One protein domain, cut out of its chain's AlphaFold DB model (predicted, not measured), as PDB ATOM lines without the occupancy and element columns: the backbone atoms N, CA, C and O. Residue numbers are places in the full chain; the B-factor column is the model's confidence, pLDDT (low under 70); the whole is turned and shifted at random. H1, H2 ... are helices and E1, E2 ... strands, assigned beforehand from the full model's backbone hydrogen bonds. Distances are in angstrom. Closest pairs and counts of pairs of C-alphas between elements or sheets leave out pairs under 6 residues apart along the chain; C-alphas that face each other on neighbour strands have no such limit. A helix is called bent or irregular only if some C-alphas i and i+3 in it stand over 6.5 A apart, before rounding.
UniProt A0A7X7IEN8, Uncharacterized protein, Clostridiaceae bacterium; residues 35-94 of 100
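This is residues 35 to 94 of the 100 residues of an uncharacterized protein of Clostridiaceae bacterium (UniProt A0A7X7IEN8). Three long, bent strands form one strongly twisted antiparallel sheet, E2 - E1 - E3, with the short helix H1 at one end. The printed part, mostly strand, has 60 residues with E1, E2, H1 and E3 in chain order. It is elongated, 37 by 20 by 14 A, and only just compact, close to loose, with a radius of gyration of the C-alphas of 12.5 A.

Look first at E1, residues 36 to 46, a hairpin with E2, residues 55 to 65; N 40 and O 60 are 2.8 A apart. H1, residues 77 to 82, only grazes the sheet, its O i to N i+4 pairs within hydrogen-bond range; its C-alpha closest to E1 is Asp 82, 5.5 A from that of Ser 46. E3, residues 83 to 92, is antiparallel to E1, with N 41 and O 89 2.8 A apart. E2, H1, E3 form a split strand-helix-strand unit, same-way strands with E1 between, its crossover right-handed.

Find C-alpha 36 at (-25.427, 9.826, 16.797); E1 runs 28.0 A, E2 25.9 A, H1 8.6 A. E3 runs 26.5 A to C-alpha 92 at (-33.530, 7.150, 13.968).

The printed part has no cut; the link E2 to H1 is long; no printed residue is under 70 in pLDDT.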
ATOM      1  N   ASN A  35     -22.711   9.026  12.925       95.62
ATOM      2  CA  ASN A  35     -22.565   9.027  14.380       95.62
ATOM      3  C   ASN A  35     -23.766   9.742  15.014       95.62
ATOM      4  O   ASN A  35     -24.214  10.763  14.499       95.62
ATOM      5  N   GLY A  36     -24.264   9.234  16.139       94.19
ATOM      6  CA  GLY A  36     -25.427   9.826  16.797       94.19
ATOM      7  C   GLY A  36     -26.085   8.900  17.806       94.19
ATOM      8  O   GLY A  36     -25.524   7.869  18.183       94.19
ATOM      9  N   HIS A  37     -27.280   9.277  18.243       94.00
ATOM     10  CA  HIS A  37     -28.126   8.465  19.107       94.00
ATOM     11  C   HIS A  37     -29.268   7.861  18.296       94.00
ATOM     12  O   HIS A  37     -29.818   8.505  17.409       94.00
ATOM     13  N   TYR A  38     -29.607   6.615  18.608       94.38
ATOM     14  CA  TYR A  38     -30.628   5.849  17.903       94.38
ATOM     15  C   TYR A  38     -31.478   5.076  18.900       94.38
ATOM     16  O   TYR A  38     -30.962   4.629  19.931       94.38
ATOM     17  N   LEU A  39     -32.752   4.864  18.567       94.94
ATOM     18  CA  LEU A  39     -33.536   3.818  19.210       94.94
ATOM     19  C   LEU A  39     -33.014   2.473  18.713       94.94
ATOM     20  O   LEU A  39     -32.818   2.269  17.516       94.94
ATOM     21  N   VAL A  40     -32.793   1.544  19.636       95.81
ATOM     22  CA  VAL A  40     -32.343   0.189  19.333       95.81
ATOM     23  C   VAL A  40     -33.223  -0.835  20.027       95.81
ATOM     24  O   VAL A  40     -33.614  -0.647  21.179       95.81
ATOM     25  N   THR A  41     -33.482  -1.947  19.346       96.19
ATOM     26  CA  THR A  41     -33.902  -3.184  20.002       96.19
ATOM     27  C   THR A  41     -32.639  -3.892  20.471       96.19
ATOM     28  O   THR A  41     -31.810  -4.311  19.660       96.19
ATOM     29  N   TYR A  42     -32.473  -3.976  21.781       95.38
ATOM     30  CA  TYR A  42     -31.275  -4.462  22.445       95.38
ATOM     31  C   TYR A  42     -31.617  -5.721  23.237       95.38
ATOM     32  O   TYR A  42     -32.577  -5.726  24.011       95.38
ATOM     33  N   ARG A  43     -30.823  -6.772  23.039       97.12
ATOM     34  CA  ARG A  43     -30.926  -8.030  23.776       97.12
ATOM     35  C   ARG A  43     -29.780  -8.148  24.764       97.12
ATOM     36  O   ARG A  43     -28.625  -7.903  24.412       97.12
ATOM     37  N   GLU A  44     -30.106  -8.565  25.977       97.62
ATOM     38  CA  GLU A  44     -29.154  -8.871  27.037       97.62
ATOM     39  C   GLU A  44     -29.525 -10.205  27.668       97.62
ATOM     40  O   GLU A  44     -30.667 -10.415  28.070       97.62
ATOM     41  N   CYS A  45     -28.562 -11.113  27.760       97.56
ATOM     42  CA  CYS A  45     -28.780 -12.421  28.361       97.56
ATOM     43  C   CYS A  45     -27.575 -12.851  29.196       97.56
ATOM     44  O   CYS A  45     -26.435 -12.505  28.884       97.56
ATOM     45  N   SER A  46     -27.824 -13.612  30.259       98.06
ATOM     46  CA  SER A  46     -26.773 -14.221  31.088       98.06
ATOM     47  C   SER A  46     -26.558 -15.684  30.699       98.06
ATOM     48  O   SER A  46     -27.508 -16.403  30.372       98.06
ATOM     49  N   LYS A  47     -25.305 -16.150  30.770       97.31
ATOM     50  CA  LYS A  47     -24.947 -17.571  30.619       97.31
ATOM     51  C   LYS A  47     -25.411 -18.412  31.816       97.31
ATOM     52  O   LYS A  47     -25.618 -19.621  31.672       97.31
ATOM     53  N   GLY A  48     -25.640 -17.783  32.967       97.44
ATOM     54  CA  GLY A  48     -26.056 -18.432  34.205       97.44
ATOM     55  C   GLY A  48     -24.900 -18.895  35.088       97.44
ATOM     56  O   GLY A  48     -25.117 -19.753  35.942       97.44
ATOM     57  N   GLU A  49     -23.676 -18.422  34.842       97.38
ATOM     58  CA  GLU A  49     -22.474 -18.832  35.577       97.38
ATOM     59  C   GLU A  49     -22.262 -17.987  36.841       97.38
ATOM     60  O   GLU A  49     -21.725 -18.480  37.834       97.38
ATOM     61  N   TYR A  50     -22.692 -16.720  36.810       97.69
ATOM     62  CA  TYR A  50     -22.614 -15.797  37.947       97.69
ATOM     63  C   TYR A  50     -23.966 -15.156  38.276       97.69
ATOM     64  O   TYR A  50     -24.371 -15.159  39.438       97.69
ATOM     65  N   LEU A  51     -24.676 -14.628  37.275       97.12
ATOM     66  CA  LEU A  51     -26.043 -14.134  37.434       97.12
ATOM     67  C   LEU A  51     -27.048 -15.279  37.218       97.12
ATOM     68  O   LEU A  51     -26.710 -16.289  36.598       97.12
ATOM     69  N   PRO A  52     -28.303 -15.155  37.689       97.62
ATOM     70  CA  PRO A  52     -29.373 -16.045  37.250       97.62
ATOM     71  C   PRO A  52     -29.514 -16.017  35.727       97.62
ATOM     72  O   PRO A  52     -29.336 -14.971  35.108       97.62
ATOM     73  N   LYS A  53     -29.893 -17.143  35.113       97.88
ATOM     74  CA  LYS A  53     -30.192 -17.162  33.676       97.88
ATOM     75  C   LYS A  53     -31.353 -16.225  33.369       97.88
ATOM     76  O   LYS A  53     -32.421 -16.343  33.965       97.88
ATOM     77  N   PHE A  54     -31.148 -15.350  32.395       96.81
ATOM     78  CA  PHE A  54     -32.185 -14.489  31.845       96.81
ATOM     79  C   PHE A  54     -31.922 -14.228  30.361       96.81
ATOM     80  O   PHE A  54     -30.794 -14.379  29.887       96.81
ATOM     81  N   ASP A  55     -32.972 -13.820  29.655       97.62
ATOM     82  CA  ASP A  55     -32.941 -13.363  28.268       97.62
ATOM     83  C   ASP A  55     -33.964 -12.232  28.136       97.62
ATOM     84  O   ASP A  55     -35.170 -12.473  28.200       97.62
ATOM     85  N   ASP A  56     -33.478 -10.994  28.067       96.38
ATOM     86  CA  ASP A  56     -34.298  -9.785  28.040       96.38
ATOM     87  C   ASP A  56     -34.088  -9.031  26.726       96.38
ATOM     88  O   ASP A  56     -32.959  -8.847  26.262       96.38
ATOM     89  N   ILE A  57     -35.190  -8.576  26.133       95.88
ATOM     90  CA  ILE A  57     -35.204  -7.783  24.906       95.88
ATOM     91  C   ILE A  57     -36.000  -6.518  25.184       95.88
ATOM     92  O   ILE A  57     -37.184  -6.564  25.511       95.88
ATOM     93  N   ARG A  58     -35.351  -5.370  25.000       94.62
ATOM     94  CA  ARG A  58     -35.929  -4.061  25.306       94.62
ATOM     95  C   ARG A  58     -35.520  -3.004  24.296       94.62
ATOM     96  O   ARG A  58     -34.479  -3.106  23.646       94.62
ATOM     97  N   VAL A  59     -36.330  -1.954  24.210       94.81
ATOM     98  CA  VAL A  59     -35.992  -0.747  23.454       94.81
ATOM     99  C   VAL A  59     -35.146   0.178  24.327       94.81
ATOM    100  O   VAL A  59     -35.460   0.402  25.496       94.81
ATOM    101  N   LYS A  60     -34.058   0.717  23.773       94.12
ATOM    102  CA  LYS A  60     -33.175   1.669  24.460       94.12
ATOM    103  C   LYS A  60     -32.614   2.696  23.481       94.12
ATOM    104  O   LYS A  60     -32.515   2.419  22.293       94.12
ATOM    105  N   ILE A  61     -32.200   3.857  23.983       94.81
ATOM    106  CA  ILE A  61     -31.369   4.798  23.223       94.81
ATOM    107  C   ILE A  61     -29.898   4.411  23.407       94.81
ATOM    108  O   ILE A  61     -29.419   4.357  24.542       94.81
ATOM    109  N   LEU A  62     -29.177   4.154  22.313       96.31
ATOM    110  CA  LEU A  62     -27.727   3.927  22.332       96.31
ATOM    111  C   LEU A  62     -27.001   4.891  21.395       96.31
ATOM    112  O   LEU A  62     -27.513   5.275  20.344       96.31
ATOM    113  N   ARG A  63     -25.762   5.232  21.766       96.75
ATOM    114  CA  ARG A  63     -24.848   5.999  20.920       96.75
ATOM    115  C   ARG A  63     -24.174   5.079  19.905       96.75
ATOM    116  O   ARG A  63     -23.542   4.091  20.285       96.75
ATOM    117  N   TYR A  64     -24.245   5.447  18.635       96.75
ATOM    118  CA  TYR A  64     -23.433   4.898  17.558       96.75
ATOM    119  C   TYR A  64     -22.238   5.820  17.303       96.75
ATOM    120  O   TYR A  64     -22.406   7.026  17.109       96.75
ATOM    121  N   HIS A  65     -21.022   5.277  17.372       96.31
ATOM    122  CA  HIS A  65     -19.794   6.052  17.199       96.31
ATOM    123  C   HIS A  65     -18.649   5.178  16.695       96.31
ATOM    124  O   HIS A  65     -18.358   4.167  17.334       96.31
ATOM    125  N   GLU A  66     -17.957   5.608  15.633       94.81
ATOM    126  CA  GLU A  66     -16.860   4.854  14.984       94.81
ATOM    127  C   GLU A  66     -17.315   3.460  14.542       94.81
ATOM    128  O   GLU A  66     -16.731   2.437  14.890       94.81
ATOM    129  N   SER A  67     -18.424   3.429  13.808       93.81
ATOM    130  CA  SER A  67     -18.991   2.213  13.227       93.81
ATOM    131  C   SER A  67     -19.468   1.141  14.225       93.81
ATOM    132  O   SER A  67     -19.794   0.028  13.815       93.81
ATOM    133  N   ILE A  68     -19.575   1.463  15.523       94.81
ATOM    134  CA  ILE A  68     -20.050   0.538  16.561       94.81
ATOM    135  C   ILE A  68     -21.058   1.189  17.518       94.81
ATOM    136  O   ILE A  68     -20.931   2.355  17.905       94.81
ATOM    137  N   PHE A  69     -22.059   0.412  17.943       97.12
ATOM    138  CA  PHE A  69     -22.943   0.789  19.046       97.12
ATOM    139  C   PHE A  69     -22.217   0.654  20.386       97.12
ATOM    140  O   PHE A  69     -21.656  -0.394  20.709       97.12
ATOM    141  N   ARG A  70     -22.249   1.711  21.199       96.94
ATOM    142  CA  ARG A  70     -21.659   1.707  22.540       96.94
ATOM    143  C   ARG A  70     -22.610   1.005  23.504       96.94
ATOM    144  O   ARG A  70     -23.592   1.586  23.961       96.94
ATOM    145  N   LEU A  71     -22.319  -0.264  23.776       96.06
ATOM    146  CA  LEU A  71     -23.098  -1.083  24.698       96.06
ATOM    147  C   LEU A  71     -22.782  -0.711  26.157       96.06
ATOM    148  O   LEU A  71     -21.632  -0.373  26.461       96.06
ATOM    149  N   PRO A  72     -23.768  -0.784  27.068       93.06
ATOM    150  CA  PRO A  72     -23.523  -0.641  28.497       93.06
ATOM    151  C   PRO A  72     -22.539  -1.710  28.980       93.06
ATOM    152  O   PRO A  72     -22.589  -2.849  28.516       93.06
ATOM    153  N   LYS A  73     -21.690  -1.345  29.941       94.00
ATOM    154  CA  LYS A  73     -20.793  -2.274  30.633       94.00
ATOM    155  C   LYS A  73     -21.140  -2.311  32.111       94.00
ATOM    156  O   LYS A  73     -21.374  -1.262  32.713       94.00
ATOM    157  N   CYS A  74     -21.173  -3.505  32.684       94.69
ATOM    158  CA  CYS A  74     -21.280  -3.676  34.121       94.69
ATOM    159  C   CYS A  74     -19.934  -3.349  34.780       94.69
ATOM    160  O   CYS A  74     -18.879  -3.696  34.252       94.69
ATOM    161  N   ILE A  75     -19.972  -2.685  35.938       96.94
ATOM    162  CA  ILE A  75     -18.767  -2.425  36.739       96.94
ATOM    163  C   ILE A  75     -18.254  -3.695  37.431       96.94
ATOM    164  O   ILE A  75     -17.061  -3.818  37.690       96.94
ATOM    165  N   ASP A  76     -19.146  -4.648  37.718       97.62
ATOM    166  CA  ASP A  76     -18.769  -5.967  38.216       97.62
ATOM    167  C   ASP A  76     -18.271  -6.819  37.041       97.62
ATOM    168  O   ASP A  76     -19.039  -7.236  36.172       97.62
ATOM    169  N   GLU A  77     -16.968  -7.094  37.025       97.81
ATOM    170  CA  GLU A  77     -16.315  -7.871  35.969       97.81
ATOM    171  C   GLU A  77     -16.827  -9.316  35.861       97.81
ATOM    172  O   GLU A  77     -16.760  -9.919  34.787       97.81
ATOM    173  N   LYS A  78     -17.318  -9.917  36.955       97.94
ATOM    174  CA  LYS A  78     -17.903 -11.266  36.909       97.94
ATOM    175  C   LYS A  78     -19.251 -11.228  36.203       97.94
ATOM    176  O   LYS A  78     -19.468 -12.031  35.300       97.94
ATOM    177  N   ALA A  79     -20.097 -10.259  36.549       97.56
ATOM    178  CA  ALA A  79     -21.360 -10.026  35.852       97.56
ATOM    179  C   ALA A  79     -21.145  -9.672  34.374       97.56
ATOM    180  O   ALA A  79     -21.851 -10.192  33.511       97.56
ATOM    181  N   GLU A  80     -20.145  -8.843  34.062       97.81
ATOM    182  CA  GLU A  80     -19.824  -8.463  32.684       97.81
ATOM    183  C   GLU A  80     -19.420  -9.667  31.825       97.81
ATOM    184  O   GLU A  80     -19.892  -9.798  30.701       97.81
ATOM    185  N   ARG A  81     -18.589 -10.577  32.351       97.56
ATOM    186  CA  ARG A  81     -18.171 -11.793  31.625       97.56
ATOM    187  C   ARG A  81     -19.296 -12.809  31.427       97.56
ATOM    188  O   ARG A  81     -19.270 -13.571  30.452       97.56
ATOM    189  N   ASP A  82     -20.245 -12.842  32.355       98.19
ATOM    190  CA  ASP A  82     -21.412 -13.726  32.315       98.19
ATOM    191  C   ASP A  82     -22.519 -13.200  31.379       98.19
ATOM    192  O   ASP A  82     -23.350 -13.977  30.910       98.19
ATOM    193  N   THR A  83     -22.508 -11.903  31.054       97.94
ATOM    194  CA  THR A  83     -23.546 -11.254  30.242       97.94
ATOM    195  C   THR A  83     -23.140 -11.136  28.771       97.94
ATOM    196  O   THR A  83     -22.045 -10.687  28.445       97.94
ATOM    197  N   ASN A  84     -24.054 -11.468  27.860       97.38
ATOM    198  CA  ASN A  84     -23.932 -11.192  26.430       97.38
ATOM    199  C   ASN A  84     -24.911 -10.090  26.025       97.38
ATOM    200  O   ASN A  84     -26.019 -10.005  26.557       97.38
ATOM    201  N   ARG A  85     -24.503  -9.251  25.069       97.31
ATOM    202  CA  ARG A  85     -25.281  -8.101  24.598       97.31
ATOM    203  C   ARG A  85     -25.213  -7.993  23.087       97.31
ATOM    204  O   ARG A  85     -24.124  -8.070  22.521       97.31
ATOM    205  N   GLU A  86     -26.348  -7.748  22.448       96.25
ATOM    206  CA  GLU A  86     -26.411  -7.481  21.011       96.25
ATOM    207  C   GLU A  86     -27.493  -6.450  20.668       96.25
ATOM    208  O   GLU A  86     -28.525  -6.346  21.333       96.25
ATOM    209  N   VAL A  87     -27.252  -5.675  19.609       97.44
ATOM    210  CA  VAL A  87     -28.277  -4.833  18.982       97.44
ATOM    211  C   VAL A  87     -28.896  -5.627  17.836       97.44
ATOM    212  O   VAL A  87     -28.192  -6.076  16.934       97.44
ATOM    213  N   LEU A  88     -30.214  -5.806  17.873       96.12
ATOM    214  CA  LEU A  88     -30.961  -6.586  16.885       96.12
ATOM    215  C   LEU A  88     -31.420  -5.714  15.711       96.12
ATOM    216  O   LEU A  88     -31.265  -6.087  14.546       96.12
ATOM    217  N   ALA A  89     -31.962  -4.539  16.024       96.25
ATOM    218  CA  ALA A  89     -32.470  -3.569  15.063       96.25
ATOM    219  C   ALA A  89     -32.322  -2.146  15.608       96.25
ATOM    220  O   ALA A  89     -32.171  -1.956  16.817       96.25
ATOM    221  N   TRP A  90     -32.379  -1.154  14.727       95.75
ATOM    222  CA  TRP A  90     -32.278   0.259  15.076       95.75
ATOM    223  C   TRP A  90     -33.203   1.117  14.216       95.75
ATOM    224  O   TRP A  90     -33.597   0.714  13.126       95.75
ATOM    225  N   MET A  91     -33.524   2.309  14.698       94.00
ATOM    226  CA  MET A  91     -34.177   3.360  13.921       94.00
ATOM    227  C   MET A  91     -33.657   4.731  14.379       94.00
ATOM    228  O   MET A  91     -33.146   4.845  15.503       94.00
ATOM    229  N   PRO A  92     -33.741   5.772  13.532       91.69
ATOM    230  CA  PRO A  92     -33.530   7.150  13.968       91.69
ATOM    231  C   PRO A  92     -34.402   7.488  15.186       91.69
ATOM    232  O   PRO A  92     -35.460   6.894  15.388       91.69
ATOM    233  N   LEU A  93     -33.954   8.428  16.019       87.81
ATOM    234  CA  LEU A  93     -34.812   8.945  17.085       87.81
ATOM    235  C   LEU A  93     -36.012   9.682  16.461       87.81
ATOM    236  O   LEU A  93     -35.794  10.477  15.545       87.81
ATOM    237  N   PRO A  94     -37.248   9.444  16.933       78.62
ATOM    238  CA  PRO A  94     -38.413  10.171  16.445       78.62
ATOM    239  C   PRO A  94     -38.338  11.644  16.864       78.62
ATOM    240  O   PRO A  94     -37.900  11.965  17.972       78.62
TER     241      PRO A  94